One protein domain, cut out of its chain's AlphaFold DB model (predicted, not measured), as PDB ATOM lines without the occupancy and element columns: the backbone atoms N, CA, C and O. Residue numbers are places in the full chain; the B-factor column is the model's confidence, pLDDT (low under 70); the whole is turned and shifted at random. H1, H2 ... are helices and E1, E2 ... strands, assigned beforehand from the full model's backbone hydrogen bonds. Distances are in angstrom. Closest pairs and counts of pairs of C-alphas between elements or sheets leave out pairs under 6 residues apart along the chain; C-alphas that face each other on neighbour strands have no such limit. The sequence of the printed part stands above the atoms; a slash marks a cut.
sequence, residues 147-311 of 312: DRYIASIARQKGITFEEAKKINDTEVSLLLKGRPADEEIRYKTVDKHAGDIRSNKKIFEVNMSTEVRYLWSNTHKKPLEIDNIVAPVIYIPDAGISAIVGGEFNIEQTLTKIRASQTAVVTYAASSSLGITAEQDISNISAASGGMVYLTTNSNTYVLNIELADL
ATOM      1  N   ASP A 147      64.091  43.384 120.346       92.06
ATOM      2  CA  ASP A 147      64.520  42.945 119.019       92.06
ATOM      3  C   ASP A 147      66.023  43.157 118.814       92.06
ATOM      4  O   ASP A 147      66.690  42.278 118.268       92.06
ATOM      5  N   ARG A 148      66.591  44.256 119.329       87.81
ATOM      6  CA  ARG A 148      68.043  44.479 119.306       87.81
ATOM      7  C   ARG A 148      68.799  43.412 120.102       87.81
ATOM      8  O   ARG A 148      69.802  42.878 119.620       87.81
ATOM      9  N   TYR A 149      68.292  43.046 121.279       93.19
ATOM     10  CA  TYR A 149      68.846  41.958 122.086       93.19
ATOM     11  C   TYR A 149      68.785  40.608 121.349       93.19
ATOM     12  O   TYR A 149      69.795  39.909 121.237       93.19
ATOM     13  N   ILE A 150      67.633  40.263 120.763       88.94
ATOM     14  CA  ILE A 150      67.449  39.026 119.986       88.94
ATOM     15  C   ILE A 150      68.376  38.987 118.768       88.94
ATOM     16  O   ILE A 150      69.016  37.963 118.517       88.94
ATOM     17  N   ALA A 151      68.488  40.090 118.026       83.38
ATOM     18  CA  ALA A 151      69.389  40.194 116.882       83.38
ATOM     19  C   ALA A 151      70.855  39.975 117.294       83.38
ATOM     20  O   ALA A 151      71.616  39.318 116.578       83.38
ATOM     21  N   SER A 152      71.235  40.465 118.474       81.75
ATOM     22  CA  SER A 152      72.585  40.303 119.015       81.75
ATOM     23  C   SER A 152      72.869  38.847 119.419       81.75
ATOM     24  O   SER A 152      73.925  38.318 119.066       81.75
ATOM     25  N   ILE A 153      71.901  38.144 120.025       83.38
ATOM     26  CA  ILE A 153      71.986  36.688 120.262       83.38
ATOM     27  C   ILE A 153      72.118  35.921 118.945       83.38
ATOM     28  O   ILE A 153      72.965  35.033 118.831       83.38
ATOM     29  N   ALA A 154      71.274  36.239 117.957       78.19
ATOM     30  CA  ALA A 154      71.264  35.566 116.661       78.19
ATOM     31  C   ALA A 154      72.649  35.623 116.005       78.19
ATOM     32  O   ALA A 154      73.191  34.600 115.583       78.19
ATOM     33  N   ARG A 155      73.270  36.808 116.024       74.44
ATOM     34  CA  ARG A 155      74.640  37.020 115.548       74.44
ATOM     35  C   ARG A 155      75.660  36.220 116.353       74.44
ATOM     36  O   ARG A 155      76.461  35.514 115.750       74.44
ATOM     37  N   GLN A 156      75.641  36.331 117.681       75.56
ATOM     38  CA  GLN A 156      76.614  35.670 118.555       75.56
ATOM     39  C   GLN A 156      76.600  34.148 118.362       75.56
ATOM     40  O   GLN A 156      77.650  33.513 118.317       75.56
ATOM     41  N   LYS A 157      75.407  33.558 118.235       74.88
ATOM     42  CA  LYS A 157      75.236  32.106 118.101       74.88
ATOM     43  C   LYS A 157      75.291  31.613 116.653       74.88
ATOM     44  O   LYS A 157      75.373  30.407 116.441       74.88
ATOM     45  N   GLY A 158      75.250  32.510 115.666       77.06
ATOM     46  CA  GLY A 158      75.183  32.149 114.249       77.06
ATOM     47  C   GLY A 158      73.858  31.486 113.851       77.06
ATOM     48  O   GLY A 158      73.860  30.585 113.014       77.06
ATOM     49  N   ILE A 159      72.744  31.906 114.458       74.56
ATOM     50  CA  ILE A 159      71.385  31.384 114.217       74.56
ATOM     51  C   ILE A 159      70.482  32.463 113.606       74.56
ATOM     52  O   ILE A 159      70.848  33.636 113.538       74.56
ATOM     53  N   THR A 160      69.290  32.085 113.147       75.06
ATOM     54  CA  THR A 160      68.317  33.052 112.619       75.06
ATOM     55  C   THR A 160      67.682  33.896 113.729       75.06
ATOM     56  O   THR A 160      67.635  33.494 114.895       75.06
ATOM     57  N   PHE A 161      67.140  35.063 113.362       82.38
ATOM     58  CA  PHE A 161      66.390  35.918 114.291       82.38
ATOM     59  C   PHE A 161      65.208  35.170 114.925       82.38
ATOM     60  O   PHE A 161      65.015  35.244 116.133       82.38
ATOM     61  N   GLU A 162      64.464  34.385 114.140       83.62
ATOM     62  CA  GLU A 162      63.315  33.614 114.631       83.62
ATOM     63  C   GLU A 162      63.708  32.513 115.625       83.62
ATOM     64  O   GLU A 162      63.007  32.274 116.609       83.62
ATOM     65  N   GLU A 163      64.844  31.847 115.412       74.44
ATOM     66  CA  GLU A 163      65.376  30.875 116.372       74.44
ATOM     67  C   GLU A 163      65.822  31.561 117.666       74.44
ATOM     68  O   GLU A 163      65.454  31.116 118.754       74.44
ATOM     69  N   ALA A 164      66.550  32.677 117.562       79.62
ATOM     70  CA  ALA A 164      66.953  33.471 118.720       79.62
ATOM     71  C   ALA A 164      65.739  34.015 119.489       79.62
ATOM     72  O   ALA A 164      65.730  34.001 120.721       79.62
ATOM     73  N   LYS A 165      64.683  34.423 118.778       90.06
ATOM     74  CA  LYS A 165      63.423  34.878 119.364       90.06
ATOM     75  C   LYS A 165      62.745  33.766 120.155       90.06
ATOM     76  O   LYS A 165      62.354  33.999 121.294       90.06
ATOM     77  N   LYS A 166      62.652  32.551 119.601       89.00
ATOM     78  CA  LYS A 166      62.097  31.388 120.318       89.00
ATOM     79  C   LYS A 166      62.882  31.070 121.588       89.00
ATOM     80  O   LYS A 166      62.269  30.810 122.622       89.00
ATOM     81  N   ILE A 167      64.214  31.112 121.519       84.56
ATOM     82  CA  ILE A 167      65.087  30.915 122.686       84.56
ATOM     83  C   ILE A 167      64.791  31.981 123.743       84.56
ATOM     84  O   ILE A 167      64.472  31.638 124.878       84.56
ATOM     85  N   ASN A 168      64.811  33.259 123.356       91.25
ATOM     86  CA  ASN A 168      64.550  34.357 124.277       91.25
ATOM     87  C   ASN A 168      63.153  34.266 124.911       91.25
ATOM     88  O   ASN A 168      63.024  34.388 126.122       91.25
ATOM     89  N   ASP A 169      62.110  34.032 124.115       92.44
ATOM     90  CA  ASP A 169      60.729  33.956 124.604       92.44
ATOM     91  C   ASP A 169      60.524  32.772 125.564       92.44
ATOM     92  O   ASP A 169      59.808  32.896 126.561       92.44
ATOM     93  N   THR A 170      61.192  31.643 125.303       88.94
ATOM     94  CA  THR A 170      61.183  30.476 126.196       88.94
ATOM     95  C   THR A 170      61.870  30.791 127.521       88.94
ATOM     96  O   THR A 170      61.301  30.534 128.580       88.94
ATOM     97  N   GLU A 171      63.066  31.383 127.479       87.56
ATOM     98  CA  GLU A 171      63.815  31.770 128.680       87.56
ATOM     99  C   GLU A 171      63.038  32.789 129.522       87.56
ATOM    100  O   GLU A 171      62.861  32.581 130.719       87.56
ATOM    101  N   VAL A 172      62.484  33.834 128.899       92.00
ATOM    102  CA  VAL A 172      61.664  34.852 129.581       92.00
ATOM    103  C   VAL A 172      60.445  34.230 130.260       92.00
ATOM    104  O   VAL A 172      60.152  34.546 131.411       92.00
ATOM    105  N   SER A 173      59.754  33.312 129.581       91.25
ATOM    106  CA  SER A 173      58.580  32.637 130.147       91.25
ATOM    107  C   SER A 173      58.936  31.783 131.366       91.25
ATOM    108  O   SER A 173      58.162  31.711 132.319       91.25
ATOM    109  N   LEU A 174      60.106  31.135 131.353       88.38
ATOM    110  CA  LEU A 174      60.605  30.356 132.487       88.38
ATOM    111  C   LEU A 174      61.039  31.252 133.651       88.38
ATOM    112  O   LEU A 174      60.732  30.927 134.795       88.38
ATOM    113  N   LEU A 175      61.697  32.377 133.368       89.31
ATOM    114  CA  LEU A 175      62.163  33.331 134.379       89.31
ATOM    115  C   LEU A 175      61.016  34.004 135.133       89.31
ATOM    116  O   LEU A 175      61.120  34.214 136.339       89.31
ATOM    117  N   LEU A 176      59.925  34.326 134.435       91.19
ATOM    118  CA  LEU A 176      58.742  34.952 135.033       91.19
ATOM    119  C   LEU A 176      57.815  33.943 135.728       91.19
ATOM    120  O   LEU A 176      56.878  34.333 136.428       91.19
ATOM    121  N   LYS A 177      58.048  32.635 135.572       92.62
ATOM    122  CA  LYS A 177      57.195  31.607 136.170       92.62
ATOM    123  C   LYS A 177      57.305  31.637 137.697       92.62
ATOM    124  O   LYS A 177      58.322  31.254 138.264       92.62
ATOM    125  N   GLY A 178      56.214  32.016 138.360       88.81
ATOM    126  CA  GLY A 178      56.150  32.106 139.822       88.81
ATOM    127  C   GLY A 178      56.683  33.423 140.393       88.81
ATOM    128  O   GLY A 178      56.758  33.546 141.613       88.81
ATOM    129  N   ARG A 179      57.020  34.399 139.540       91.75
ATOM    130  CA  ARG A 179      57.346  35.764 139.964       91.75
ATOM    131  C   ARG A 179      56.081  36.620 140.136       91.75
ATOM    132  O   ARG A 179      55.036  36.285 139.566       91.75
ATOM    133  N   PRO A 180      56.148  37.701 140.935       94.19
ATOM    134  CA  PRO A 180      55.077  38.686 141.046       94.19
ATOM    135  C   PRO A 180      54.617  39.226 139.687       94.19
ATOM    136  O   PRO A 180      55.418  39.435 138.781       94.19
ATOM    137  N   ALA A 181      53.315  39.497 139.557       93.12
ATOM    138  CA  ALA A 181      52.722  39.986 138.309       93.12
ATOM    139  C   ALA A 181      53.176  41.408 137.922       93.12
ATOM    140  O   ALA A 181      52.966  41.825 136.786       93.12
ATOM    141  N   ASP A 182      53.766  42.163 138.854       95.38
ATOM    142  CA  ASP A 182      54.339  43.481 138.582       95.38
ATOM    143  C   ASP A 182      55.786  43.418 138.072       95.38
ATOM    144  O   ASP A 182      56.328  44.449 137.661       95.38
ATOM    145  N   GLU A 183      56.414  42.243 138.085       96.31
ATOM    146  CA  GLU A 183      57.757  42.040 137.554       96.31
ATOM    147  C   GLU A 183      57.707  41.686 136.063       96.31
ATOM    148  O   GLU A 183      56.926  40.844 135.622       96.31
ATOM    149  N   GLU A 184      58.568  42.321 135.270       97.25
ATOM    150  CA  GLU A 184      58.685  42.051 133.838       97.25
ATOM    151  C   GLU A 184      60.144  42.023 133.384       97.25
ATOM    152  O   GLU A 184      61.030  42.583 134.033       97.25
ATOM    153  N   ILE A 185      60.394  41.394 132.235       98.00
ATOM    154  CA  ILE A 185      61.710  41.417 131.599       98.00
ATOM    155  C   ILE A 185      61.816  42.608 130.648       98.00
ATOM    156  O   ILE A 185      60.999  42.766 129.738       98.00
ATOM    157  N   ARG A 186      62.876  43.397 130.822       98.38
ATOM    158  CA  ARG A 186      63.257  44.526 129.973       98.38
ATOM    159  C   ARG A 186      64.646  44.324 129.374       98.38
ATOM    160  O   ARG A 186      65.368  43.388 129.718       98.38
ATOM    161  N   TYR A 187      64.988  45.207 128.442       97.69
ATOM    162  CA  TYR A 187      66.212  45.151 127.652       97.69
ATOM    163  C   TYR A 187      66.872  46.526 127.650       97.69
ATOM    164  O   TYR A 187      66.177  47.540 127.609       97.69
ATOM    165  N   LYS A 188      68.201  46.561 127.728       97.25
ATOM    166  CA  LYS A 188      68.994  47.792 127.705       97.25
ATOM    167  C   LYS A 188      70.217  47.593 126.825       97.25
ATOM    168  O   LYS A 188      70.915  46.592 126.974       97.25
ATOM    169  N   THR A 189      70.502  48.554 125.961       95.56
ATOM    170  CA  THR A 189      71.825  48.704 125.370       95.56
ATOM    171  C   THR A 189      72.692  49.476 126.354       95.56
ATOM    172  O   THR A 189      72.430  50.639 126.652       95.56
ATOM    173  N   VAL A 190      73.757  48.846 126.831       95.94
ATOM    174  CA  VAL A 190      74.781  49.520 127.624       95.94
ATOM    175  C   VAL A 190      75.943  49.852 126.701       95.94
ATOM    176  O   VAL A 190      76.432  48.987 125.979       95.94
ATOM    177  N   ASP A 191      76.369  51.110 126.706       93.88
ATOM    178  CA  ASP A 191      77.483  51.618 125.909       93.88
ATOM    179  C   ASP A 191      78.329  52.536 126.793       93.88
ATOM    180  O   ASP A 191      77.849  53.574 127.255       93.88
ATOM    181  N   LYS A 192      79.544  52.098 127.130       95.75
ATOM    182  CA  LYS A 192      80.401  52.778 128.109       95.75
ATOM    183  C   LYS A 192      81.849  52.790 127.643       95.75
ATOM    184  O   LYS A 192      82.307  51.885 126.942       95.75
ATOM    185  N   HIS A 193      82.577  53.800 128.108       96.62
ATOM    186  CA  HIS A 193      84.032  53.839 128.026       96.62
ATOM    187  C   HIS A 193      84.632  52.607 128.706       96.62
ATOM    188  O   HIS A 193      84.202  52.216 129.794       96.62
ATOM    189  N   ALA A 194      85.595  51.985 128.032       96.12
ATOM    190  CA  ALA A 194      86.214  50.733 128.446       96.12
ATOM    191  C   ALA A 194      87.745  50.795 128.516       96.12
ATOM    192  O   ALA A 194      88.370  49.865 129.032       96.12
ATOM    193  N   GLY A 195      88.353  51.863 127.999       96.75
ATOM    194  CA  GLY A 195      89.786  52.111 128.071       96.75
ATOM    195  C   GLY A 195      90.250  53.149 127.057       96.75
ATOM    196  O   GLY A 195      89.464  53.668 126.272       96.75
ATOM    197  N   ASP A 196      91.551  53.412 127.054       96.81
ATOM    198  CA  ASP A 196      92.185  54.364 126.146       96.81
ATOM    199  C   ASP A 196      93.309  53.695 125.357       96.81
ATOM    200  O   ASP A 196      93.975  52.780 125.849       96.81
ATOM    201  N   ILE A 197      93.549  54.198 124.148       96.25
ATOM    202  CA  ILE A 197      94.765  53.940 123.377       96.25
ATOM    203  C   ILE A 197      95.511  55.264 123.229       96.25
ATOM    204  O   ILE A 197      95.024  56.209 122.599       96.25
ATOM    205  N   ARG A 198      96.707  55.341 123.810       96.25
ATOM    206  CA  ARG A 198      97.554  56.533 123.806       96.25
ATOM    207  C   ARG A 198      98.566  56.476 122.671       96.25
ATOM    208  O   ARG A 198      99.310  55.509 122.518       96.25
ATOM    209  N   SER A 199      98.600  57.550 121.893       93.56
ATOM    210  CA  SER A 199      99.655  57.816 120.918       93.56
ATOM    211  C   SER A 199     100.348  59.137 121.229       93.56
ATOM    212  O   SER A 199      99.828  59.986 121.959       93.56
ATOM    213  N   ASN A 200     101.481  59.375 120.574       92.88
ATOM    214  CA  ASN A 200     102.228  60.631 120.652       92.88
ATOM    215  C   ASN A 200     101.440  61.881 120.191       92.88
ATOM    216  O   ASN A 200     101.927  62.999 120.364       92.88
ATOM    217  N   LYS A 201     100.257  61.720 119.579       93.44
ATOM    218  CA  LYS A 201      99.459  62.821 119.001       93.44
ATOM    219  C   LYS A 201      98.036  62.915 119.531       93.44
ATOM    220  O   LYS A 201      97.512  64.018 119.652       93.44
ATOM    221  N   LYS A 202      97.394  61.776 119.787       91.94
ATOM    222  CA  LYS A 202      95.979  61.690 120.167       91.94
ATOM    223  C   LYS A 202      95.750  60.527 121.132       91.94
ATOM    224  O   LYS A 202      96.390  59.481 121.015       91.94
ATOM    225  N   ILE A 203      94.806  60.712 122.048       94.81
ATOM    226  CA  ILE A 203      94.204  59.625 122.821       94.81
ATOM    227  C   ILE A 203      92.938  59.188 122.085       94.81
ATOM    228  O   ILE A 203      92.110  60.024 121.717       94.81
ATOM    229  N   PHE A 204      92.823  57.891 121.825       93.12
ATOM    230  CA  PHE A 204      91.632  57.286 121.248       93.12
ATOM    231  C   PHE A 204      90.860  56.585 122.357       93.12
ATOM    232  O   PHE A 204      91.374  55.649 122.968       93.12
ATOM    233  N   GLU A 205      89.638  57.044 122.604       94.88
ATOM    234  CA  GLU A 205      88.723  56.387 123.531       94.88
ATOM    235  C   GLU A 205      88.252  55.062 122.932       94.88
ATOM    236  O   GLU A 205      87.846  54.989 121.767       94.88
ATOM    237  N   VAL A 206      88.321  54.010 123.736       94.06
ATOM    238  CA  VAL A 206      87.809  52.688 123.402       94.06
ATOM    239  C   VAL A 206      86.569  52.449 124.236       94.06
ATOM    240  O   VAL A 206      86.611  52.470 125.466       94.06
ATOM    241  N   ASN A 207      85.468  52.171 123.556       92.75
ATOM    242  CA  ASN A 207      84.187  51.895 124.179       92.75
ATOM    243  C   ASN A 207      83.824  50.423 124.019       92.75
ATOM    244  O   ASN A 207      84.256  49.737 123.089       92.75
ATOM    245  N   MET A 208      82.993  49.945 124.936       92.88
ATOM    246  CA  MET A 208      82.342  48.651 124.844       92.88
ATOM    247  C   MET A 208      80.833  48.840 124.869       92.88
ATOM    248  O   MET A 208      80.302  49.514 125.751       92.88
ATOM    249  N   SER A 209      80.152  48.191 123.925       91.38
ATOM    250  CA  SER A 209      78.694  48.141 123.874       91.38
ATOM    251  C   SER A 209      78.178  46.709 123.972       91.38
ATOM    252  O   SER A 209      78.813  45.771 123.488       91.38
ATOM    253  N   THR A 210      77.032  46.528 124.617       93.19
ATOM    254  CA  THR A 210      76.370  45.233 124.778       93.19
ATOM    255  C   THR A 210      74.869  45.395 125.013       93.19
ATOM    256  O   THR A 210      74.401  46.458 125.416       93.19
ATOM    257  N   GLU A 211      74.123  44.314 124.801       94.56
ATOM    258  CA  GLU A 211      72.707  44.219 125.132       94.56
ATOM    259  C   GLU A 211      72.519  43.403 126.415       94.56
ATOM    260  O   GLU A 211      73.021  42.282 126.542       94.56
ATOM    261  N   VAL A 212      71.751  43.955 127.350       96.56
ATOM    262  CA  VAL A 212      71.461  43.376 128.662       96.56
ATOM    263  C   VAL A 212      69.972  43.084 128.768       96.56
ATOM    264  O   VAL A 212      69.140  43.941 128.466       96.56
ATOM    265  N   ARG A 213      69.630  41.884 129.236       97.31
ATOM    266  CA  ARG A 213      68.279  41.490 129.641       97.31
ATOM    267  C   ARG A 213      68.208  41.493 131.161       97.31
ATOM    268  O   ARG A 213      69.078  40.935 131.831       97.31
ATOM    269  N   TYR A 214      67.187  42.135 131.708       97.56
ATOM    270  CA  TYR A 214      67.083  42.356 133.146       97.56
ATOM    271  C   TYR A 214      65.629  42.347 133.614       97.56
ATOM    272  O   TYR A 214      64.697  42.551 132.836       97.56
ATOM    273  N   LEU A 215      65.445  42.093 134.903       97.56
ATOM    274  CA  LEU A 215      64.161  42.094 135.581       97.56
ATOM    275  C   LEU A 215      63.852  43.486 136.134       97.56
ATOM    276  O   LEU A 215      64.692  44.113 136.783       97.56
ATOM    277  N   TRP A 216      62.626  43.948 135.931       98.19
ATOM    278  CA  TRP A 216      62.146  45.257 136.355       98.19
ATOM    279  C   TRP A 216      60.892  45.131 137.217       98.19
ATOM    280  O   TRP A 216      59.975  44.399 136.858       98.19
ATOM    281  N   SER A 217      60.809  45.899 138.310       97.56
ATOM    282  CA  SER A 217      59.568  46.030 139.085       97.56
ATOM    283  C   SER A 217      58.768  47.241 138.627       97.56
ATOM    284  O   SER A 217      59.202  48.390 138.769       97.56
ATOM    285  N   ASN A 218      57.546  47.001 138.158       96.94
ATOM    286  CA  ASN A 218      56.615  48.068 137.809       96.94
ATOM    287  C   ASN A 218      56.110  48.847 139.024       96.94
ATOM    288  O   ASN A 218      55.795  50.029 138.868       96.94
ATOM    289  N   THR A 219      56.067  48.221 140.203       97.00
ATOM    290  CA  THR A 219      55.684  48.870 141.464       97.00
ATOM    291  C   THR A 219      56.761  49.845 141.928       97.00
ATOM    292  O   THR A 219      56.470  50.999 142.227       97.00
ATOM    293  N   HIS A 220      58.022  49.404 141.937       95.88
ATOM    294  CA  HIS A 220      59.139  50.190 142.469       95.88
ATOM    295  C   HIS A 220      59.842  51.061 141.421       95.88
ATOM    296  O   HIS A 220      60.737  51.823 141.782       95.88
ATOM    297  N   LYS A 221      59.467  50.934 140.141       97.00
ATOM    298  CA  LYS A 221      60.050  51.662 138.999       97.00
ATOM    299  C   LYS A 221      61.579  51.584 138.970       97.00
ATOM    300  O   LYS A 221      62.259  52.596 138.808       97.00
ATOM    301  N   LYS A 222      62.115  50.380 139.169       97.50
ATOM    302  CA  LYS A 222      63.559  50.144 139.207       97.50
ATOM    303  C   LYS A 222      63.929  48.755 138.686       97.50
ATOM    304  O   LYS A 222      63.112  47.830 138.804       97.50
ATOM    305  N   PRO A 223      65.160  48.591 138.175       97.81
ATOM    306  CA  PRO A 223      65.699  47.279 137.872       97.81
ATOM    307  C   PRO A 223      65.968  46.530 139.184       97.81
ATOM    308  O   PRO A 223      66.393  47.116 140.183       97.81
ATOM    309  N   LEU A 224      65.658  45.238 139.191       95.25
ATOM    310  CA  LEU A 224      65.822  44.354 140.344       95.25
ATOM    311  C   LEU A 224      67.049  43.463 140.185       95.25
ATOM    312  O   LEU A 224      67.863  43.366 141.099       95.25
ATOM    313  N   GLU A 225      67.158  42.813 139.027       95.69
ATOM    314  CA  GLU A 225      68.148  41.773 138.767       95.69
ATOM    315  C   GLU A 225      68.612  41.827 137.311       95.69
ATOM    316  O   GLU A 225      67.815  42.021 136.394       95.69
ATOM    317  N   ILE A 226      69.901  41.612 137.095       92.81
ATOM    318  CA  ILE A 226      70.501  41.334 135.796       92.81
ATOM    319  C   ILE A 226      70.326  39.846 135.519       92.81
ATOM    320  O   ILE A 226      70.852  39.010 136.254       92.81
ATOM    321  N   ASP A 227      69.610  39.524 134.447       93.44
ATOM    322  CA  ASP A 227      69.386  38.141 134.043       93.44
ATOM    323  C   ASP A 227      70.497  37.649 133.111       93.44
ATOM    324  O   ASP A 227      71.131  36.630 133.381       93.44
ATOM    325  N   ASN A 228      70.766  38.372 132.022       89.75
ATOM    326  CA  ASN A 228      71.741  37.937 131.027       89.75
ATOM    327  C   ASN A 228      72.322  39.102 130.216       89.75
ATOM    328  O   ASN A 228      71.720  40.170 130.098       89.75
ATOM    329  N   ILE A 229      73.481  38.862 129.610       92.06
ATOM    330  CA  ILE A 229      74.215  39.793 128.758       92.06
ATOM    331  C   ILE A 229      74.665  39.094 127.469       92.06
ATOM    332  O   ILE A 229      75.085  37.936 127.474       92.06
ATOM    333  N   VAL A 230      74.604  39.808 126.346       87.44
ATOM    334  CA  VAL A 230      75.200  39.353 125.080       87.44
ATOM    335  C   VAL A 230      76.702  39.668 125.066       87.44
ATOM    336  O   VAL A 230      77.131  40.662 125.645       87.44
ATOM    337  N   ALA A 231      77.536  38.855 124.406       82.56
ATOM    338  CA  ALA A 231      78.973  39.152 124.321       82.56
ATOM    339  C   ALA A 231      79.212  40.613 123.875       82.56
ATOM    340  O   ALA A 231      78.666  41.015 122.841       82.56
ATOM    341  N   PRO A 232      79.990  41.407 124.638       89.12
ATOM    342  CA  PRO A 232      80.231  42.799 124.290       89.12
ATOM    343  C   PRO A 232      80.960  42.967 122.957       89.12
ATOM    344  O   PRO A 232      81.643  42.068 122.466       89.12
ATOM    345  N   VAL A 233      80.859  44.168 122.400       84.94
ATOM    346  CA  VAL A 233      81.605  44.604 121.221       84.94
ATOM    347  C   VAL A 233      82.481  45.781 121.615       84.94
ATOM    348  O   VAL A 233      81.983  46.768 122.154       84.94
ATOM    349  N   ILE A 234      83.777  45.682 121.328       85.00
ATOM    350  CA  ILE A 234      84.727  46.789 121.460       85.00
ATOM    351  C   ILE A 234      84.694  47.628 120.182       85.00
ATOM    352  O   ILE A 234      84.706  47.083 119.074       85.00
ATOM    353  N   TYR A 235      84.682  48.948 120.329       84.56
ATOM    354  CA  TYR A 235      84.765  49.882 119.213       84.56
ATOM    355  C   TYR A 235      85.496  51.173 119.611       84.56
ATOM    356  O   TYR A 235      85.642  51.487 120.790       84.56
ATOM    357  N   ILE A 236      85.960  51.921 118.611       85.62
ATOM    358  CA  ILE A 236      86.516  53.267 118.780       85.62
ATOM    359  C   ILE A 236      85.556  54.222 118.061       85.62
ATOM    360  O   ILE A 236      85.367  54.052 116.856       85.62
ATOM    361  N   PRO A 237      84.926  55.199 118.740       81.75
ATOM    362  CA  PRO A 237      83.903  56.051 118.124       81.75
ATOM    363  C   PRO A 237      84.370  56.756 116.840       81.75
ATOM    364  O   PRO A 237      83.646  56.792 115.848       81.75
ATOM    365  N   ASP A 238      85.611  57.248 116.842       78.06
ATOM    366  CA  ASP A 238      86.193  58.027 115.742       78.06
ATOM    367  C   ASP A 238      87.028  57.190 114.757       78.06
ATOM    368  O   ASP A 238      87.688  57.753 113.879       78.06
ATOM    369  N   ALA A 239      87.088  55.864 114.920       79.38
ATOM    370  CA  ALA A 239      87.973  55.029 114.117       79.38
ATOM    371  C   ALA A 239      87.377  53.661 113.780       79.38
ATOM    372  O   ALA A 239      86.860  52.934 114.624       79.38
ATOM    373  N   GLY A 240      87.538  53.265 112.518       75.31
ATOM    374  CA  GLY A 240      87.192  51.919 112.079       75.31
ATOM    375  C   GLY A 240      88.188  50.901 112.626       75.31
ATOM    376  O   GLY A 240      89.356  50.909 112.234       75.31
ATOM    377  N   ILE A 241      87.725  50.004 113.498       76.19
ATOM    378  CA  ILE A 241      88.503  48.833 113.911       76.19
ATOM    379  C   ILE A 241      88.535  47.828 112.757       76.19
ATOM    380  O   ILE A 241      87.495  47.398 112.260       76.19
ATOM    381  N   SER A 242      89.742  47.442 112.352       72.81
ATOM    382  CA  SER A 242      89.984  46.407 111.349       72.81
ATOM    383  C   SER A 242      90.098  45.016 111.969       72.81
ATOM    384  O   SER A 242      89.681  44.048 111.340       72.81
ATOM    385  N   ALA A 243      90.688  44.901 113.160       74.62
ATOM    386  CA  ALA A 243      90.865  43.622 113.841       74.62
ATOM    387  C   ALA A 243      90.963  43.802 115.358       74.62
ATOM    388  O   ALA A 243      91.465  44.818 115.841       74.62
ATOM    389  N   ILE A 244      90.514  42.785 116.092       77.50
ATOM    390  CA  ILE A 244      90.722  42.639 117.534       77.50
ATOM    391  C   ILE A 244      91.243  41.226 117.750       77.50
ATOM    392  O   ILE A 244      90.537  40.258 117.481       77.50
ATOM    393  N   VAL A 245      92.484  41.110 118.211       76.31
ATOM    394  CA  VAL A 245      93.144  39.824 118.439       76.31
ATOM    395  C   VAL A 245      93.338  39.642 119.936       76.31
ATOM    396  O   VAL A 245      94.140  40.332 120.561       76.31
ATOM    397  N   GLY A 246      92.591  38.713 120.519       76.38
ATOM    398  CA  GLY A 246      92.626  38.406 121.944       76.38
ATOM    399  C   GLY A 246      91.852  37.130 122.257       76.38
ATOM    400  O   GLY A 246      91.286  36.503 121.361       76.38
ATOM    401  N   GLY A 247      91.838  36.749 123.534       72.88
ATOM    402  CA  GLY A 247      90.974  35.672 124.023       72.88
ATOM    403  C   GLY A 247      89.497  36.077 124.046       72.88
ATOM    404  O   GLY A 247      89.146  37.197 123.683       72.88
ATOM    405  N   GLU A 248      88.621  35.185 124.501       78.56
ATOM    406  CA  GLU A 248      87.214  35.526 124.748       78.56
ATOM    407  C   GLU A 248      87.066  36.547 125.892       78.56
ATOM    408  O   GLU A 248      87.984  36.751 126.693       78.56
ATOM    409  N   PHE A 249      85.899  37.192 125.986       82.25
ATOM    410  CA  PHE A 249      85.585  38.033 127.140       82.25
ATOM    411  C   PHE A 249      85.540  37.186 128.415       82.25
ATOM    412  O   PHE A 249      84.760  36.241 128.512       82.25
ATOM    413  N   ASN A 250      86.310  37.582 129.425       83.38
ATOM    414  CA  ASN A 250      86.086  37.137 130.791       83.38
ATOM    415  C   ASN A 250      84.892  37.917 131.360       83.38
ATOM    416  O   ASN A 250      85.000  39.133 131.549       83.38
ATOM    417  N   ILE A 251      83.765  37.233 131.582       88.31
ATOM    418  CA  ILE A 251      82.520  37.827 132.081       88.31
ATOM    419  C   ILE A 251      82.216  37.270 133.469       88.31
ATOM    420  O   ILE A 251      81.921  36.089 133.637       88.31
ATOM    421  N   GLU A 252      82.237  38.157 134.453       85.75
ATOM    422  CA  GLU A 252      81.805  37.900 135.821       85.75
ATOM    423  C   GLU A 252      80.432  38.549 136.012       85.75
ATOM    424  O   GLU A 252      80.300  39.771 135.919       85.75
ATOM    425  N   GLN A 253      79.402  37.741 136.262       89.81
ATOM    426  CA  GLN A 253      78.031  38.217 136.446       89.81
ATOM    427  C   GLN A 253      77.491  37.813 137.821       89.81
ATOM    428  O   GLN A 253      77.600  36.667 138.253       89.81
ATOM    429  N   THR A 254      76.850  38.773 138.477       89.19
ATOM    430  CA  THR A 254      75.985  38.585 139.646       89.19
ATOM    431  C   THR A 254      74.583  39.093 139.309       89.19
ATOM    432  O   THR A 254      74.363  39.655 138.238       89.19
ATOM    433  N   LEU A 255      73.637  38.976 140.244       91.81
ATOM    434  CA  LEU A 255      72.296  39.535 140.056       91.81
ATOM    435  C   LEU A 255      72.281  41.064 139.926       91.81
ATOM    436  O   LEU A 255      71.295  41.606 139.457       91.81
ATOM    437  N   THR A 256      73.318  41.791 140.343       92.44
ATOM    438  CA  THR A 256      73.270  43.268 140.374       92.44
ATOM    439  C   THR A 256      74.413  43.945 139.634       92.44
ATOM    440  O   THR A 256      74.380  45.164 139.451       92.44
ATOM    441  N   LYS A 257      75.420  43.172 139.216       95.62
ATOM    442  CA  LYS A 257      76.626  43.671 138.553       95.62
ATOM    443  C   LYS A 257      77.138  42.705 137.496       95.62
ATOM    444  O   LYS A 257      77.119  41.494 137.716       95.62
ATOM    445  N   ILE A 258      77.685  43.261 136.420       96.31
ATOM    446  CA  ILE A 258      78.512  42.563 135.437       96.31
ATOM    447  C   ILE A 258      79.862  43.266 135.338       96.31
ATOM    448  O   ILE A 258      79.925  44.489 135.218       96.31
ATOM    449  N   ARG A 259      80.933  42.477 135.301       96.88
ATOM    450  CA  ARG A 259      82.245  42.899 134.820       96.88
ATOM    451  C   ARG A 259      82.608  42.045 133.612       96.88
ATOM    452  O   ARG A 259      82.840  40.849 133.752       96.88
ATOM    453  N   ALA A 260      82.677  42.655 132.437       92.00
ATOM    454  CA  ALA A 260      83.175  42.015 131.227       92.00
ATOM    455  C   ALA A 260      84.531  42.614 130.859       92.00
ATOM    456  O   ALA A 260      84.679  43.831 130.808       92.00
ATOM    457  N   SER A 261      85.531  41.776 130.601       92.88
ATOM    458  CA  SER A 261      86.860  42.253 130.220       92.88
ATOM    459  C   SER A 261      87.505  41.395 129.149       92.88
ATOM    460  O   SER A 261      87.335  40.180 129.158       92.88
ATOM    461  N   GLN A 262      88.274  42.019 128.264       92.12
ATOM    462  CA  GLN A 262      89.062  41.323 127.255       92.12
ATOM    463  C   GLN A 262      90.435  41.974 127.138       92.12
ATOM    464  O   GLN A 262      90.550  43.186 126.958       92.12
ATOM    465  N   THR A 263      91.474  41.149 127.228       89.25
ATOM    466  CA  THR A 263      92.840  41.543 126.898       89.25
ATOM    467  C   THR A 263      93.075  41.274 125.417       89.25
ATOM    468  O   THR A 263      93.015  40.123 124.981       89.25
ATOM    469  N   ALA A 264      93.299  42.329 124.637       84.38
ATOM    470  CA  ALA A 264      93.406  42.236 123.188       84.38
ATOM    471  C   ALA A 264      94.394  43.246 122.596       84.38
ATOM    472  O   ALA A 264      94.695  44.285 123.180       84.38
ATOM    473  N   VAL A 265      94.888  42.914 121.408       85.62
ATOM    474  CA  VAL A 265      95.539  43.838 120.480       85.62
ATOM    475  C   VAL A 265      94.478  44.359 119.520       85.62
ATOM    476  O   VAL A 265      93.749  43.571 118.916       85.62
ATOM    477  N   VAL A 266      94.396  45.679 119.366       84.94
ATOM    478  CA  VAL A 266      93.438  46.330 118.471       84.94
ATOM    479  C   VAL A 266      94.183  46.902 117.272       84.94
ATOM    480  O   VAL A 266      95.170  47.620 117.424       84.94
ATOM    481  N   THR A 267      93.682  46.613 116.073       86.94
ATOM    482  CA  THR A 267      94.136  47.245 114.833       86.94
ATOM    483  C   THR A 267      93.034  48.141 114.301       86.94
ATOM    484  O   THR A 267      91.934  47.665 114.021       86.94
ATOM    485  N   TYR A 268      93.313  49.430 114.126       85.06
ATOM    486  CA  TYR A 268      92.318  50.418 113.709       85.06
ATOM    487  C   TYR A 268      92.887  51.436 112.721       85.06
ATOM    488  O   TYR A 268      94.091  51.678 112.669       85.06
ATOM    489  N   ALA A 269      92.010  52.000 111.893       83.00
ATOM    490  CA  ALA A 269      92.382  52.971 110.875       83.00
ATOM    491  C   ALA A 269      92.443  54.392 111.453       83.00
ATOM    492  O   ALA A 269      91.523  54.832 112.140       83.00
ATOM    493  N   ALA A 270      93.491  55.135 111.109       84.62
ATOM    494  CA  ALA A 270      93.641  56.551 111.431       84.62
ATOM    495  C   ALA A 270      94.191  57.325 110.226       84.62
ATOM    496  O   ALA A 270      94.824  56.745 109.343       84.62
ATOM    497  N   SER A 271      93.959  58.640 110.178       86.25
ATOM    498  CA  SER A 271      94.515  59.477 109.109       86.25
ATOM    499  C   SER A 271      96.039  59.514 109.192       86.25
ATOM    500  O   SER A 271      96.598  59.813 110.251       86.25
ATOM    501  N   SER A 272      96.717  59.290 108.065       81.62
ATOM    502  CA  SER A 272      98.176  59.400 107.986       81.62
ATOM    503  C   SER A 272      98.658  60.824 108.285       81.62
ATOM    504  O   SER A 272      99.773  61.007 108.770       81.62
ATOM    505  N   SER A 273      97.812  61.837 108.056       87.38
ATOM    506  CA  SER A 273      98.118  63.242 108.358       87.38
ATOM    507  C   SER A 273      98.279  63.537 109.851       87.38
ATOM    508  O   SER A 273      98.854  64.565 110.196       87.38
ATOM    509  N   LEU A 274      97.816  62.647 110.741       89.19
ATOM    510  CA  LEU A 274      98.034  62.797 112.181       89.19
ATOM    511  C   LEU A 274      99.515  62.653 112.553       89.19
ATOM    512  O   LEU A 274      99.927  63.185 113.580       89.19
ATOM    513  N   GLY A 275     100.317  61.957 111.736       89.94
ATOM    514  CA  GLY A 275     101.743  61.756 112.006       89.94
ATOM    515  C   GLY A 275     102.002  60.960 113.289       89.94
ATOM    516  O   GLY A 275     102.922  61.285 114.042       89.94
ATOM    517  N   ILE A 276     101.152  59.967 113.565       92.38
ATOM    518  CA  ILE A 276     101.320  59.039 114.689       92.38
ATOM    519  C   ILE A 276     102.541  58.152 114.427       92.38
ATOM    520  O   ILE A 276     102.763  57.721 113.295       92.38
ATOM    521  N   THR A 277     103.327  57.890 115.468       90.00
ATOM    522  CA  THR A 277     104.510  57.018 115.437       90.00
ATOM    523  C   THR A 277     104.293  55.771 116.300       90.00
ATOM    524  O   THR A 277     103.384  55.731 117.130       90.00
ATOM    525  N   ALA A 278     105.086  54.721 116.060       92.12
ATOM    526  CA  ALA A 278     105.025  53.462 116.807       92.12
ATOM    527  C   ALA A 278     105.686  53.622 118.186       92.12
ATOM    528  O   ALA A 278     106.840  53.257 118.398       92.12
ATOM    529  N   GLU A 279     104.956  54.266 119.089       89.56
ATOM    530  CA  GLU A 279     105.374  54.616 120.440       89.56
ATOM    531  C   GLU A 279     104.173  54.489 121.393       89.56
ATOM    532  O   GLU A 279     103.019  54.467 120.956       89.56
ATOM    533  N   GLN A 280     104.432  54.481 122.705       94.50
ATOM    534  CA  GLN A 280     103.396  54.356 123.742       94.50
ATOM    535  C   GLN A 280     102.558  53.079 123.559       94.50
ATOM    536  O   GLN A 280     103.113  51.979 123.592       94.50
ATOM    537  N   ASP A 281     101.243  53.202 123.362       95.88
ATOM    538  CA  ASP A 281     100.365  52.047 123.187       95.88
ATOM    539  C   ASP A 281     100.379  51.521 121.749       95.88
ATOM    540  O   ASP A 281      99.780  50.481 121.497       95.88
ATOM    541  N   ILE A 282     101.052  52.191 120.805       96.75
ATOM    542  CA  ILE A 282     101.139  51.771 119.401       96.75
ATOM    543  C   ILE A 282     102.391  50.917 119.194       96.75
ATOM    544  O   ILE A 282     103.516  51.391 119.331       96.75
ATOM    545  N   SER A 283     102.191  49.653 118.822       90.00
ATOM    546  CA  SER A 283     103.264  48.688 118.565       90.00
ATOM    547  C   SER A 283     103.729  48.694 117.111       90.00
ATOM    548  O   SER A 283     104.903  48.459 116.831       90.00
ATOM    549  N   ASN A 284     102.815  48.953 116.173       90.44
ATOM    550  CA  ASN A 284     103.107  48.912 114.747       90.44
ATOM    551  C   ASN A 284     102.193  49.846 113.946       90.44
ATOM    552  O   ASN A 284     101.038  50.076 114.308       90.44
ATOM    553  N   ILE A 285     102.711  50.331 112.817       89.69
ATOM    554  CA  ILE A 285     101.976  51.131 111.837       89.69
ATOM    555  C   ILE A 285     102.164  50.503 110.462       89.69
ATOM    556  O   ILE A 285     103.293  50.289 110.023       89.69
ATOM    557  N   SER A 286     101.068  50.238 109.758       82.19
ATOM    558  CA  SER A 286     101.104  49.748 108.381       82.19
ATOM    559  C   SER A 286     100.311  50.648 107.440       82.19
ATOM    560  O   SER A 286      99.394  51.372 107.837       82.19
ATOM    561  N   ALA A 287     100.708  50.650 106.168       74.81
ATOM    562  CA  ALA A 287     100.065  51.472 105.155       74.81
ATOM    563  C   ALA A 287      98.626  51.001 104.894       74.81
ATOM    564  O   ALA A 287      98.365  49.802 104.779       74.81
ATOM    565  N   ALA A 288      97.710  51.956 104.734       71.44
ATOM    566  CA  ALA A 288      96.374  51.724 104.205       71.44
ATOM    567  C   ALA A 288      96.136  52.612 102.972       71.44
ATOM    568  O   ALA A 288      96.905  53.524 102.660       71.44
ATOM    569  N   SER A 289      95.077  52.329 102.217       71.31
ATOM    570  CA  SER A 289      94.704  53.135 101.053       71.31
ATOM    571  C   SER A 289      94.074  54.469 101.463       71.31
ATOM    572  O   SER A 289      93.439  54.560 102.511       71.31
ATOM    573  N   GLY A 290      94.163  55.481 100.595       73.25
ATOM    574  CA  GLY A 290      93.358  56.702 100.726       73.25
ATOM    575  C   GLY A 290      93.801  57.661 101.836       73.25
ATOM    576  O   GLY A 290      92.954  58.304 102.441       73.25
ATOM    577  N   GLY A 291      95.107  57.757 102.115       75.00
ATOM    578  CA  GLY A 291      95.633  58.671 103.142       75.00
ATOM    579  C   GLY A 291      95.409  58.187 104.577       75.00
ATOM    580  O   GLY A 291      95.424  58.982 105.513       75.00
ATOM    581  N   MET A 292      95.190  56.885 104.751       82.06
ATOM    582  CA  MET A 292      95.010  56.246 106.049       82.06
ATOM    583  C   MET A 292      96.215  55.365 106.385       82.06
ATOM    584  O   MET A 292      96.950  54.909 105.507       82.06
ATOM    585  N   VAL A 293      96.383  55.080 107.668       81.38
ATOM    586  CA  VAL A 293      97.288  54.058 108.195       81.38
ATOM    587  C   VAL A 293      96.520  53.147 109.141       81.38
ATOM    588  O   VAL A 293      95.560  53.579 109.781       81.38
ATOM    589  N   TYR A 294      96.949  51.894 109.244       86.69
ATOM    590  CA  TYR A 294      96.507  51.013 110.316       86.69
ATOM    591  C   TYR A 294      97.477  51.114 111.483       86.69
ATOM    592  O   TYR A 294      98.676  50.885 111.330       86.69
ATOM    593  N   LEU A 295      96.940  51.442 112.651       89.12
ATOM    594  CA  LEU A 295      97.652  51.448 113.917       89.12
ATOM    595  C   LEU A 295      97.334  50.146 114.638       89.12
ATOM    596  O   LEU A 295      96.165  49.800 114.789       89.12
ATOM    597  N   THR A 296      98.366  49.421 115.052       90.12
ATOM    598  CA  THR A 296      98.246  48.210 115.871       90.12
ATOM    599  C   THR A 296      98.728  48.538 117.272       90.12
ATOM    600  O   THR A 296      99.803  49.118 117.429       90.12
ATOM    601  N   THR A 297      97.947  48.186 118.287       94.12
ATOM    602  CA  THR A 297      98.312  48.473 119.675       94.12
ATOM    603  C   THR A 297      99.257  47.423 120.263       94.12
ATOM    604  O   THR A 297      99.439  46.331 119.719       94.12
ATOM    605  N   ASN A 298      99.855  47.722 121.412       90.94
ATOM    606  CA  ASN A 298     100.249  46.695 122.371       90.94
ATOM    607  C   ASN A 298      98.994  45.995 122.921       90.94
ATOM    608  O   ASN A 298      97.872  46.490 122.782       90.94
ATOM    609  N   SER A 299      99.168  44.831 123.544       90.94
ATOM    610  CA  SER A 299      98.048  44.166 124.212       90.94
ATOM    611  C   SER A 299      97.574  45.011 125.395       90.94
ATOM    612  O   SER A 299      98.380  45.364 126.255       90.94
ATOM    613  N   ASN A 300      96.282  45.339 125.434       92.94
ATOM    614  CA  ASN A 300      95.672  46.102 126.519       92.94
ATOM    615  C   ASN A 300      94.375  45.432 126.993       92.94
ATOM    616  O   ASN A 300      93.748  44.676 126.251       92.94
ATOM    617  N   THR A 301      93.989  45.680 128.245       95.19
ATOM    618  CA  THR A 301      92.769  45.118 128.838       95.19
ATOM    619  C   THR A 301      91.662  46.154 128.864       95.19
ATOM    620  O   THR A 301      91.759  47.150 129.575       95.19
ATOM    621  N   TYR A 302      90.592  45.877 128.127       95.88
ATOM    622  CA  TYR A 302      89.386  46.698 128.093       95.88
ATOM    623  C   TYR A 302      88.355  46.128 129.057       95.88
ATOM    624  O   TYR A 302      88.187  44.905 129.125       95.88
ATOM    625  N   VAL A 303      87.699  46.994 129.829       97.69
ATOM    626  CA  VAL A 303      86.786  46.579 130.902       97.69
ATOM    627  C   VAL A 303      85.473  47.343 130.820       97.69
ATOM    628  O   VAL A 303      85.446  48.564 130.915       97.69
ATOM    629  N   LEU A 304      84.374  46.602 130.745       97.06
ATOM    630  CA  LEU A 304      83.015  47.099 130.875       97.06
ATOM    631  C   LEU A 304      82.450  46.684 132.234       97.06
ATOM    632  O   LEU A 304      82.336  45.494 132.527       97.06
ATOM    633  N   ASN A 305      82.061  47.669 133.038       98.12
ATOM    634  CA  ASN A 305      81.337  47.449 134.286       98.12
ATOM    635  C   ASN A 305      79.891  47.924 134.128       98.12
ATOM    636  O   ASN A 305      79.658  49.066 133.717       98.12
ATOM    637  N   ILE A 306      78.946  47.059 134.479       97.94
ATOM    638  CA  ILE A 306      77.509  47.330 134.440       97.94
ATOM    639  C   ILE A 306      76.945  47.088 135.830       97.94
ATOM    640  O   ILE A 306      77.165  46.027 136.412       97.94
ATOM    641  N   GLU A 307      76.201  48.047 136.348       97.88
ATOM    642  CA  GLU A 307      75.427  47.924 137.578       97.88
ATOM    643  C   GLU A 307      73.941  48.151 137.284       97.88
ATOM    644  O   GLU A 307      73.579  48.671 136.231       97.88
ATOM    645  N   LEU A 308      73.057  47.818 138.228       97.38
ATOM    646  CA  LEU A 308      71.620  48.102 138.091       97.38
ATOM    647  C   LEU A 308      71.326  49.575 137.747       97.38
ATOM    648  O   LEU A 308      70.379  49.856 137.021       97.38
ATOM    649  N   ALA A 309      72.149  50.512 138.226       97.38
ATOM    650  CA  ALA A 309      72.018  51.934 137.915       97.38
ATOM    651  C   ALA A 309      72.202  52.264 136.420       97.38
ATOM    652  O   ALA A 309      71.666  53.265 135.954       97.38
ATOM    653  N   ASP A 310      72.901  51.418 135.662       96.62
ATOM    654  CA  ASP A 310      73.080  51.585 134.216       96.62
ATOM    655  C   ASP A 310      71.844  51.126 133.406       96.62
ATOM    656  O   ASP A 310      71.808  51.294 132.188       96.62
ATOM    657  N   LEU A 311      70.834  50.527 134.057       97.19
ATOM    658  CA  LEU A 311      69.680  49.881 133.408       97.19
ATOM    659  C   LEU A 311      68.371  50.676 133.517       97.19
ATOM    660  O   LEU A 311      67.306  50.138 133.207       97.19
TER     661      LEU A 311
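Overview. This is residues 147 to 311 of the 312 residues of an uncharacterized protein of Tepidanaerobacter acetatoxydans (strain DSM 21804 / JCM 16047 / Re1) (UniProt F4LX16). This is a long, slender body of two twisted sheets that run lengthwise and are partly face to face, with E10 of the second sheet close beside E1 and E2 of the first. Helices H1 and H2 form a corner at one side of the first sheet, where H1 packs on E2, while the hairpin of E8 and E9 lies toward the opposite end of the body. The printed part has 165 residues, with two named helices, then ten strands, then the short helix H3. Both sheets are branched, their neighbour strands are antiparallel, and the class is mixed, helices and strands. The whole is loose, with a radius of gyration of the C-alphas of 19.2 A, and it is elongated, spanning 60 by 32 by 24 A.

Along the chain. H1 is residues 147 to 157, beginning at C-alpha 147 at (64.520, 42.945, 119.019). H2 is residues 161 to 175, 20.7 A long. E1 is residues 183 to 198 and measures 44.5 A, ending at C-alpha 198 at (97.554, 56.533, 123.806). E2, residues 203 to 217, measures 40.6 A and bends by 62 degrees at residue 213. E3 is residues 222 to 229 and bends by 66 degrees at residue 225. E4 is residues 233 to 235, E5 is 241 to 246 and E6 is 250 to 253. E7, residues 257 to 271, measures 37.9 A and bends by 71 degrees at residue 264. E8 is residues 282 to 287 and E9 is 292 to 297. E10 is residues 300 to 307, 23.1 A long, and H3 is residues 308 to 311, ending at C-alpha 311 at (69.680, 49.881, 133.408).

Arrangement. H1 and H2 touch, about perpendicular at 73 degrees, with the C-alphas of Ala 154 and Ala 164 the closest at 5.2 A. H1 is on the sheet of E1 to E4 at a height over the sheet of 9.7 A, over E2, and runs across the strands, at 66 degrees to E2 on the local plane. H2 only grazes this sheet, with its residues 168 to 175. In H1 and H2 every O i to N i+4 pair is within hydrogen-bond range; H3 is too short for such a pair. E1, E2 and E3 form a meander, each strand the antiparallel neighbour of the one before. E1 and E2, a hairpin, have N 190 and O 210 within hydrogen-bond range at 2.8 A. On the other side of E2 from E1 lie E3, with N 215 and O 225 at 2.8 A, and E4, with N 209 and O 233 at 2.9 A. In the second sheet, E5 and E6 lie on one side of E7, with N 245 and O 265 at 2.9 A and N 252 and O 259 at 2.8 A. On the other side of E7 lie E9, with N 270 and O 293 at 2.9 A, and E10, with N 260 and O 304 at 2.9 A. E8 and E9 are a hairpin, with N 286 and O 294 at 2.9 A. E9 runs on into E10 at 80 degrees across a break of 2 residues. Between the sheets, the closest C-alphas of E1 and E10 are those of Ala 194 and Val 303, 4.9 A apart, and E2 and E7 are near each other, with 5 pairs of C-alphas within 10 A. H3 stands at the level of the first sheet, 0.8 A over it, and its closest C-alpha pair with E3 is Pro 223 and Leu 308, 6.0 A. H1 and H2 are both apart from E10.

Size, cuts and confidence. The two C-alphas farthest apart in the domain, those of Gly 178 and Gly 275, are 61.1 A apart. The printed part has no cut and no long link; H2 to E1 and E7 to E8 are short links, and the others are tight. The mean pLDDT of the printed part is 89.2, and no printed residue is under 70.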